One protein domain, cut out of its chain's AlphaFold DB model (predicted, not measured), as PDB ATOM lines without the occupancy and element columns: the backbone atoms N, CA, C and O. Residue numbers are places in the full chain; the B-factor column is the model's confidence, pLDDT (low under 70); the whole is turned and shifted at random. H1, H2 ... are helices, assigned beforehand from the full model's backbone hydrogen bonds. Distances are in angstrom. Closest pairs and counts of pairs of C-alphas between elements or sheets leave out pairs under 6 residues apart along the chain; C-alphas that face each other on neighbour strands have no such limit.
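Overview. This is residues 205 to 275 of the 540 residues of an uncharacterized protein of Puccinia triticina (isolate 1-1 / race 1 (BBBD)) (UniProt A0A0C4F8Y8). Two short helices, H1 and H2, are set steeply to each other and joined by the link of residues 226 to 232 to one long helix, H3, which they do not reach; past the far end of H3 the backbone folds back through H4 and H5, and H4 packs on the last part of H3. The arrangement is open, with few contacts between helices. The printed part has 71 residues, with five named helices in the order H1 to H5 and no named strand; the class is all helix. It is loose, with a radius of gyration of the C-alphas of 15.5 A, and only just elongated, spanning 40 by 27 by 18 A.

Arrangement. H1, residues 205 to 210, and H2, residues 215 to 225, are close but not clearly touching; their closest C-alphas, of Leu 210 and Leu 218, are 6.9 A apart. They run opposite ways at a steep tilt of 57 degrees. H3, residues 233 to 256, is apart from H1 and H2. With residues 250 to 254 alone it touches H4, residues 261 to 267, opposite ways at a steep tilt of 67 degrees; their closest C-alphas, of Val 254 and Ile 261, are 6.6 A apart. H5, residues 271 to 274, is close to H4 but not clearly touching, the closest C-alphas being those of Leu 265 and Leu 271 at 5.1 A, and is apart from H3. In H1, H2, H3 and H4 every O i to N i+4 pair is within hydrogen-bond range; H5 is too short for such a pair, and its one O i to N i+3 pair is not within range.

Along the chain. H1 begins at C-alpha 205 (-9.527, 1.596, -20.021). H2 is 15.4 A long. H3 runs 34.4 A, from C-alpha 233 (-12.304, 13.704, 1.197) to C-alpha 256 (20.227, 18.914, -8.807). H4 is 10.2 A long, and H5 ends at C-alpha 274 (3.259, 26.777, 0.681).

Size, cuts and confidence. The C-alphas farthest apart, of Glu 227 and Lys 258, are 42.5 A apart. The printed part has no cut and no long link. Residues 211 to 217 and 223 to 246 stand free. The mean pLDDT of the printed part is 86.1; residues 271 to 275 are under 70.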
ATOM      1  N   SER A 205      -9.933   1.528 -18.608       86.25
ATOM      2  CA  SER A 205      -9.527   1.596 -20.021       86.25
ATOM      3  C   SER A 205      -9.535   3.033 -20.572       86.25
ATOM      4  O   SER A 205      -8.574   3.478 -21.203       86.25
ATOM      5  N   ILE A 206     -10.574   3.816 -20.253       86.31
ATOM      6  CA  ILE A 206     -10.690   5.223 -20.665       86.31
ATOM      7  C   ILE A 206      -9.631   6.078 -19.951       86.31
ATOM      8  O   ILE A 206      -9.020   6.953 -20.566       86.31
ATOM      9  N   MET A 207      -9.363   5.814 -18.670       86.31
ATOM     10  CA  MET A 207      -8.290   6.484 -17.923       86.31
ATOM     11  C   MET A 207      -6.894   6.145 -18.472       86.31
ATOM     12  O   MET A 207      -6.041   7.033 -18.557       86.31
ATOM     13  N   ASP A 208      -6.675   4.912 -18.927       87.69
ATOM     14  CA  ASP A 208      -5.441   4.479 -19.584       87.69
ATOM     15  C   ASP A 208      -5.269   5.079 -20.983       87.69
ATOM     16  O   ASP A 208      -4.139   5.270 -21.432       87.69
ATOM     17  N   GLU A 209      -6.342   5.379 -21.714       89.50
ATOM     18  CA  GLU A 209      -6.254   6.193 -22.933       89.50
ATOM     19  C   GLU A 209      -5.943   7.657 -22.614       89.50
ATOM     20  O   GLU A 209      -5.077   8.259 -23.254       89.50
ATOM     21  N   LEU A 210      -6.605   8.229 -21.602       86.56
ATOM     22  CA  LEU A 210      -6.371   9.606 -21.168       86.56
ATOM     23  C   LEU A 210      -4.921   9.816 -20.698       86.56
ATOM     24  O   LEU A 210      -4.324  10.839 -21.037       86.56
ATOM     25  N   SER A 211      -4.323   8.853 -19.989       85.50
ATOM     26  CA  SER A 211      -2.942   8.946 -19.478       85.50
ATOM     27  C   SER A 211      -1.879   9.109 -20.576       85.50
ATOM     28  O   SER A 211      -0.825   9.697 -20.332       85.50
ATOM     29  N   LYS A 212      -2.173   8.648 -21.800       91.81
ATOM     30  CA  LYS A 212      -1.283   8.702 -22.976       91.81
ATOM     31  C   LYS A 212      -1.340  10.048 -23.718       91.81
ATOM     32  O   LYS A 212      -0.573  10.263 -24.657       91.81
ATOM     33  N   LEU A 213      -2.245  10.954 -23.337       90.69
ATOM     34  CA  LEU A 213      -2.469  12.232 -24.022       90.69
ATOM     35  C   LEU A 213      -1.546  13.356 -23.518       90.69
ATOM     36  O   LEU A 213      -1.192  13.403 -22.339       90.69
ATOM     37  N   PRO A 214      -1.214  14.350 -24.368       92.62
ATOM     38  CA  PRO A 214      -0.506  15.543 -23.921       92.62
ATOM     39  C   PRO A 214      -1.359  16.377 -22.951       92.62
ATOM     40  O   PRO A 214      -2.579  16.485 -23.092       92.62
ATOM     41  N   LEU A 215      -0.693  17.042 -22.001       88.19
ATOM     42  CA  LEU A 215      -1.313  17.799 -20.902       88.19
ATOM     43  C   LEU A 215      -2.389  18.807 -21.348       88.19
ATOM     44  O   LEU A 215      -3.390  18.985 -20.657       88.19
ATOM     45  N   ASP A 216      -2.212  19.466 -22.492       89.06
ATOM     46  CA  ASP A 216      -3.187  20.443 -22.994       89.06
ATOM     47  C   ASP A 216      -4.444  19.799 -23.589       89.06
ATOM     48  O   ASP A 216      -5.524  20.386 -23.522       89.06
ATOM     49  N   GLU A 217      -4.355  18.563 -24.081       91.00
ATOM     50  CA  GLU A 217      -5.532  17.791 -24.483       91.00
ATOM     51  C   GLU A 217      -6.278  17.241 -23.260       91.00
ATOM     52  O   GLU A 217      -7.505  17.335 -23.202       91.00
ATOM     53  N   LEU A 218      -5.551  16.784 -22.233       91.44
ATOM     54  CA  LEU A 218      -6.129  16.449 -20.926       91.44
ATOM     55  C   LEU A 218      -6.888  17.638 -20.320       91.44
ATOM     56  O   LEU A 218      -8.030  17.482 -19.894       91.44
ATOM     57  N   ARG A 219      -6.306  18.846 -20.352       90.31
ATOM     58  CA  ARG A 219      -6.972  20.089 -19.918       90.31
ATOM     59  C   ARG A 219      -8.262  20.360 -20.698       90.31
ATOM     60  O   ARG A 219      -9.272  20.697 -20.080       90.31
ATOM     61  N   ARG A 220      -8.257  20.194 -22.029       90.25
ATOM     62  CA  ARG A 220      -9.458  20.368 -22.868       90.25
ATOM     63  C   ARG A 220     -10.549  19.346 -22.544       90.25
ATOM     64  O   ARG A 220     -11.706  19.734 -22.403       90.25
ATOM     65  N   ARG A 221     -10.199  18.065 -22.388       88.81
ATOM     66  CA  ARG A 221     -11.164  16.996 -22.060       88.81
ATOM     67  C   ARG A 221     -11.732  17.155 -20.653       88.81
ATOM     68  O   ARG A 221     -12.947  17.099 -20.498       88.81
ATOM     69  N   ALA A 222     -10.888  17.463 -19.668       88.75
ATOM     70  CA  ALA A 222     -11.328  17.782 -18.313       88.75
ATOM     71  C   ALA A 222     -12.303  18.972 -18.302       88.75
ATOM     72  O   ALA A 222     -13.368  18.875 -17.710       88.75
ATOM     73  N   ALA A 223     -12.006  20.064 -19.016       86.88
ATOM     74  CA  ALA A 223     -12.917  21.210 -19.098       86.88
ATOM     75  C   ALA A 223     -14.236  20.908 -19.841       86.88
ATOM     76  O   ALA A 223     -15.253  21.523 -19.533       86.88
ATOM     77  N   LYS A 224     -14.235  19.977 -20.809       87.88
ATOM     78  CA  LYS A 224     -15.429  19.590 -21.581       87.88
ATOM     79  C   LYS A 224     -16.368  18.652 -20.810       87.88
ATOM     80  O   LYS A 224     -17.577  18.745 -20.994       87.88
ATOM     81  N   TYR A 225     -15.820  17.748 -19.997       83.00
ATOM     82  CA  TYR A 225     -16.576  16.675 -19.333       83.00
ATOM     83  C   TYR A 225     -16.641  16.805 -17.798       83.00
ATOM     84  O   TYR A 225     -17.167  15.917 -17.133       83.00
ATOM     85  N   ALA A 226     -16.123  17.888 -17.208       83.12
ATOM     86  CA  ALA A 226     -16.241  18.129 -15.770       83.12
ATOM     87  C   ALA A 226     -17.660  18.552 -15.368       83.12
ATOM     88  O   ALA A 226     -18.134  19.633 -15.720       83.12
ATOM     89  N   GLU A 227     -18.293  17.747 -14.520       82.31
ATOM     90  CA  GLU A 227     -19.479  18.157 -13.775       82.31
ATOM     91  C   GLU A 227     -19.111  18.985 -12.536       82.31
ATOM     92  O   GLU A 227     -18.151  18.688 -11.817       82.31
ATOM     93  N   TYR A 228     -19.922  19.995 -12.212       76.06
ATOM     94  CA  TYR A 228     -19.750  20.759 -10.978       76.06
ATOM     95  C   TYR A 228     -20.276  19.977  -9.761       76.06
ATOM     96  O   TYR A 228     -21.452  20.063  -9.401       76.06
ATOM     97  N   ARG A 229     -19.391  19.232  -9.088       79.50
ATOM     98  CA  ARG A 229     -19.670  18.557  -7.806       79.50
ATOM     99  C   ARG A 229     -18.724  19.054  -6.703       79.50
ATOM    100  O   ARG A 229     -17.611  19.509  -6.964       79.50
ATOM    101  N   ARG A 230     -19.155  18.982  -5.435       85.19
ATOM    102  CA  ARG A 230     -18.307  19.351  -4.279       85.19
ATOM    103  C   ARG A 230     -17.200  18.312  -4.075       85.19
ATOM    104  O   ARG A 230     -17.480  17.122  -4.053       85.19
ATOM    105  N   LEU A 231     -15.973  18.769  -3.847       86.81
ATOM    106  CA  LEU A 231     -14.782  17.927  -3.688       86.81
ATOM    107  C   LEU A 231     -14.879  17.012  -2.440       86.81
ATOM    108  O   LEU A 231     -15.013  17.537  -1.325       86.81
ATOM    109  N   THR A 232     -14.811  15.684  -2.595       86.12
ATOM    110  CA  THR A 232     -14.859  14.695  -1.486       86.12
ATOM    111  C   THR A 232     -13.607  14.746  -0.609       86.12
ATOM    112  O   THR A 232     -12.718  15.568  -0.826       86.12
ATOM    113  N   ILE A 233     -13.534  13.897   0.418       80.75
ATOM    114  CA  ILE A 233     -12.304  13.704   1.197       80.75
ATOM    115  C   ILE A 233     -11.254  12.994   0.329       80.75
ATOM    116  O   ILE A 233     -10.103  13.424   0.291       80.75
ATOM    117  N   ASP A 234     -11.673  11.991  -0.434       84.81
ATOM    118  CA  ASP A 234     -10.809  11.134  -1.251       84.81
ATOM    119  C   ASP A 234     -10.182  11.915  -2.413       84.81
ATOM    120  O   ASP A 234      -8.955  11.943  -2.528       84.81
ATOM    121  N   ASP A 235     -10.979  12.711  -3.142       86.38
ATOM    122  CA  ASP A 235     -10.502  13.686  -4.136       86.38
ATOM    123  C   ASP A 235      -9.372  14.578  -3.575       86.38
ATOM    124  O   ASP A 235      -8.393  14.881  -4.254       86.38
ATOM    125  N   ARG A 236      -9.497  15.037  -2.316       86.69
ATOM    126  CA  ARG A 236      -8.501  15.917  -1.670       86.69
ATOM    127  C   ARG A 236      -7.233  15.156  -1.302       86.69
ATOM    128  O   ARG A 236      -6.156  15.750  -1.333       86.69
ATOM    129  N   ILE A 237      -7.354  13.879  -0.943       86.94
ATOM    130  CA  ILE A 237      -6.217  12.995  -0.678       86.94
ATOM    131  C   ILE A 237      -5.467  12.726  -1.985       86.94
ATOM    132  O   ILE A 237      -4.246  12.861  -2.014       86.94
ATOM    133  N   GLU A 238      -6.170  12.423  -3.075       88.31
ATOM    134  CA  GLU A 238      -5.569  12.153  -4.385       88.31
ATOM    135  C   GLU A 238      -4.912  13.400  -5.000       88.31
ATOM    136  O   GLU A 238      -3.721  13.381  -5.321       88.31
ATOM    137  N   LEU A 239      -5.627  14.531  -5.049       89.25
ATOM    138  CA  LEU A 239      -5.055  15.822  -5.457       89.25
ATOM    139  C   LEU A 239      -3.904  16.260  -4.533       89.25
ATOM    140  O   LEU A 239      -2.997  16.975  -4.965       89.25
ATOM    141  N   GLY A 240      -3.917  15.817  -3.273       87.12
ATOM    142  CA  GLY A 240      -2.804  15.934  -2.334       87.12
ATOM    143  C   GLY A 240      -1.591  15.104  -2.763       87.12
ATOM    144  O   GLY A 240      -0.505  15.664  -2.906       87.12
ATOM    145  N   LYS A 241      -1.767  13.801  -3.030       91.12
ATOM    146  CA  LYS A 241      -0.713  12.895  -3.535       91.12
ATOM    147  C   LYS A 241      -0.070  13.449  -4.812       91.12
ATOM    148  O   LYS A 241       1.153  13.581  -4.865       91.12
ATOM    149  N   ALA A 242      -0.880  13.846  -5.795       90.44
ATOM    150  CA  ALA A 242      -0.405  14.427  -7.052       90.44
ATOM    151  C   ALA A 242       0.384  15.734  -6.830       90.44
ATOM    152  O   ALA A 242       1.449  15.934  -7.418       90.44
ATOM    153  N   TYR A 243      -0.089  16.602  -5.927       89.75
ATOM    154  CA  TYR A 243       0.626  17.821  -5.547       89.75
ATOM    155  C   TYR A 243       1.968  17.527  -4.856       89.75
ATOM    156  O   TYR A 243       2.962  18.168  -5.190       89.75
ATOM    157  N   PHE A 244       2.035  16.545  -3.948       87.56
ATOM    158  CA  PHE A 244       3.287  16.156  -3.288       87.56
ATOM    159  C   PHE A 244       4.294  15.512  -4.251       87.56
ATOM    160  O   PHE A 244       5.484  15.813  -4.158       87.56
ATOM    161  N   ALA A 245       3.843  14.696  -5.209       91.00
ATOM    162  CA  ALA A 245       4.704  14.154  -6.263       91.00
ATOM    163  C   ALA A 245       5.314  15.280  -7.119       91.00
ATOM    164  O   ALA A 245       6.530  15.352  -7.287       91.00
ATOM    165  N   TYR A 246       4.488  16.231  -7.560       90.81
ATOM    166  CA  TYR A 246       4.953  17.424  -8.269       90.81
ATOM    167  C   TYR A 246       5.912  18.286  -7.424       90.81
ATOM    168  O   TYR A 246       6.939  18.743  -7.931       90.81
ATOM    169  N   GLN A 247       5.643  18.475  -6.125       89.19
ATOM    170  CA  GLN A 247       6.578  19.164  -5.228       89.19
ATOM    171  C   GLN A 247       7.922  18.432  -5.129       89.19
ATOM    172  O   GLN A 247       8.960  19.091  -5.195       89.19
ATOM    173  N   ARG A 248       7.925  17.098  -5.010       91.94
ATOM    174  CA  ARG A 248       9.154  16.292  -4.963       91.94
ATOM    175  C   ARG A 248      10.030  16.565  -6.187       91.94
ATOM    176  O   ARG A 248      11.203  16.878  -6.009       91.94
ATOM    177  N   GLU A 249       9.459  16.555  -7.390       93.44
ATOM    178  CA  GLU A 249      10.194  16.866  -8.626       93.44
ATOM    179  C   GLU A 249      10.748  18.299  -8.648       93.44
ATOM    180  O   GLU A 249      11.912  18.512  -8.989       93.44
ATOM    181  N   VAL A 250       9.969  19.292  -8.205       91.56
ATOM    182  CA  VAL A 250      10.449  20.683  -8.090       91.56
ATOM    183  C   VAL A 250      11.651  20.784  -7.143       91.56
ATOM    184  O   VAL A 250      12.646  21.428  -7.485       91.56
ATOM    185  N   TYR A 251      11.604  20.127  -5.981       91.75
ATOM    186  CA  TYR A 251      12.722  20.118  -5.032       91.75
ATOM    187  C   TYR A 251      13.925  19.309  -5.551       91.75
ATOM    188  O   TYR A 251      15.061  19.755  -5.384       91.75
ATOM    189  N   LEU A 252      13.714  18.192  -6.258       93.75
ATOM    190  CA  LEU A 252      14.788  17.438  -6.920       93.75
ATOM    191  C   LEU A 252      15.506  18.284  -7.984       93.75
ATOM    192  O   LEU A 252      16.736  18.287  -8.029       93.75
ATOM    193  N   ILE A 253      14.771  19.058  -8.791       92.81
ATOM    194  CA  ILE A 253      15.349  19.998  -9.769       92.81
ATOM    195  C   ILE A 253      16.152  21.102  -9.065       92.81
ATOM    196  O   ILE A 253      17.243  21.450  -9.528       92.81
ATOM    197  N   VAL A 254      15.646  21.638  -7.948       92.44
ATOM    198  CA  VAL A 254      16.339  22.656  -7.139       92.44
ATOM    199  C   VAL A 254      17.653  22.112  -6.574       92.44
ATOM    200  O   VAL A 254      18.691  22.745  -6.776       92.44
ATOM    201  N   CYS A 255      17.645  20.924  -5.963       91.12
ATOM    202  CA  CYS A 255      18.851  20.275  -5.440       91.12
ATOM    203  C   CYS A 255      19.852  19.934  -6.557       91.12
ATOM    204  O   CYS A 255      21.016  20.324  -6.477       91.12
ATOM    205  N   LYS A 256      19.394  19.297  -7.648       93.75
ATOM    206  CA  LYS A 256      20.227  18.914  -8.807       93.75
ATOM    207  C   LYS A 256      20.925  20.105  -9.474       93.75
ATOM    208  O   LYS A 256      21.973  19.932 -10.089       93.75
ATOM    209  N   ARG A 257      20.353  21.308  -9.366       93.00
ATOM    210  CA  ARG A 257      20.901  22.556  -9.924       93.00
ATOM    211  C   ARG A 257      21.479  23.507  -8.860       93.00
ATOM    212  O   ARG A 257      21.815  24.636  -9.205       93.00
ATOM    213  N   LYS A 258      21.573  23.078  -7.590       90.06
ATOM    214  CA  LYS A 258      22.015  23.879  -6.422       90.06
ATOM    215  C   LYS A 258      21.349  25.274  -6.355       90.06
ATOM    216  O   LYS A 258      21.984  26.274  -6.027       90.06
ATOM    217  N   LEU A 259      20.058  25.346  -6.701       91.69
ATOM    218  CA  LEU A 259      19.296  26.598  -6.800       91.69
ATOM    219  C   LEU A 259      18.799  27.097  -5.438       91.69
ATOM    220  O   LEU A 259      18.533  26.327  -4.519       91.69
ATOM    221  N   GLN A 260      18.567  28.407  -5.341       87.31
ATOM    222  CA  GLN A 260      17.806  28.985  -4.233       87.31
ATOM    223  C   GLN A 260      16.316  28.644  -4.371       87.31
ATOM    224  O   GLN A 260      15.718  28.824  -5.434       87.31
ATOM    225  N   ILE A 261      15.704  28.182  -3.278       86.88
ATOM    226  CA  ILE A 261      14.341  27.632  -3.289       86.88
ATOM    227  C   ILE A 261      13.261  28.691  -3.579       86.88
ATOM    228  O   ILE A 261      12.347  28.445  -4.362       86.88
ATOM    229  N   ASN A 262      13.383  29.897  -3.013       86.50
ATOM    230  CA  ASN A 262      12.354  30.936  -3.140       86.50
ATOM    231  C   ASN A 262      12.149  31.432  -4.592       86.50
ATOM    232  O   ASN A 262      10.993  31.514  -5.006       86.50
ATOM    233  N   PRO A 263      13.197  31.700  -5.402       89.69
ATOM    234  CA  PRO A 263      13.037  31.964  -6.835       89.69
ATOM    235  C   PRO A 263      12.325  30.843  -7.605       89.69
ATOM    236  O   PRO A 263      11.434  31.131  -8.401       89.69
ATOM    237  N   ALA A 264      12.662  29.574  -7.345       85.44
ATOM    238  CA  ALA A 264      12.048  28.432  -8.030       85.44
ATOM    239  C   ALA A 264      10.555  28.280  -7.679       85.44
ATOM    240  O   ALA A 264       9.711  28.160  -8.569       85.44
ATOM    241  N   LEU A 265      10.207  28.376  -6.391       86.38
ATOM    242  CA  LEU A 265       8.814  28.368  -5.928       86.38
ATOM    243  C   LEU A 265       8.025  29.603  -6.387       86.38
ATOM    244  O   LEU A 265       6.814  29.514  -6.585       86.38
ATOM    245  N   GLY A 266       8.692  30.751  -6.541       85.00
ATOM    246  CA  GLY A 266       8.101  31.985  -7.057       85.00
ATOM    247  C   GLY A 266       7.747  31.883  -8.540       85.00
ATOM    248  O   GLY A 266       6.620  32.195  -8.912       85.00
ATOM    249  N   HIS A 267       8.667  31.374  -9.367       85.81
ATOM    250  CA  HIS A 267       8.443  31.141 -10.800       85.81
ATOM    251  C   HIS A 267       7.245  30.214 -11.069       85.81
ATOM    252  O   HIS A 267       6.478  30.447 -11.997       85.81
ATOM    253  N   LEU A 268       7.052  29.204 -10.216       84.69
ATOM    254  CA  LEU A 268       5.960  28.232 -10.311       84.69
ATOM    255  C   LEU A 268       4.675  28.662  -9.567       84.69
ATOM    256  O   LEU A 268       3.727  27.886  -9.478       84.69
ATOM    257  N   GLY A 269       4.636  29.863  -8.972       79.44
ATOM    258  CA  GLY A 269       3.494  30.374  -8.192       79.44
ATOM    259  C   GLY A 269       3.243  29.680  -6.838       79.44
ATOM    260  O   GLY A 269       2.366  30.091  -6.076       79.44
ATOM    261  N   LEU A 270       4.029  28.656  -6.498       75.75
ATOM    262  CA  LEU A 270       3.858  27.794  -5.322       75.75
ATOM    263  C   LEU A 270       4.137  28.501  -3.995       75.75
ATOM    264  O   LEU A 270       3.611  28.084  -2.961       75.75
ATOM    265  N   LEU A 271       4.930  29.577  -4.023       66.06
ATOM    266  CA  LEU A 271       5.314  30.369  -2.849       66.06
ATOM    267  C   LEU A 271       4.102  30.761  -1.975       66.06
ATOM    268  O   LEU A 271       4.171  30.699  -0.748       66.06
ATOM    269  N   ASN A 272       2.971  31.094  -2.608       63.03
ATOM    270  CA  ASN A 272       1.745  31.516  -1.925       63.03
ATOM    271  C   ASN A 272       0.884  30.346  -1.412       63.03
ATOM    272  O   ASN A 272       0.089  30.549  -0.502       63.03
ATOM    273  N   ARG A 273       1.033  29.130  -1.960       66.19
ATOM    274  CA  ARG A 273       0.307  27.927  -1.496       66.19
ATOM    275  C   ARG A 273       1.055  27.204  -0.374       66.19
ATOM    276  O   ARG A 273       0.426  26.664   0.528       66.19
ATOM    277  N   LEU A 274       2.390  27.233  -0.410       57.72
ATOM    278  CA  LEU A 274       3.259  26.777   0.681       57.72
ATOM    279  C   LEU A 274       3.143  27.668   1.921       57.72
ATOM    280  O   LEU A 274       3.156  27.173   3.046       57.72
ATOM    281  N   ARG A 275       2.958  28.978   1.725       60.81
ATOM    282  CA  ARG A 275       2.557  29.910   2.782       60.81
ATOM    283  C   ARG A 275       1.053  29.778   3.053       60.81
ATOM    284  O   ARG A 275       0.289  30.700   2.782       60.81
TER     285      ARG A 275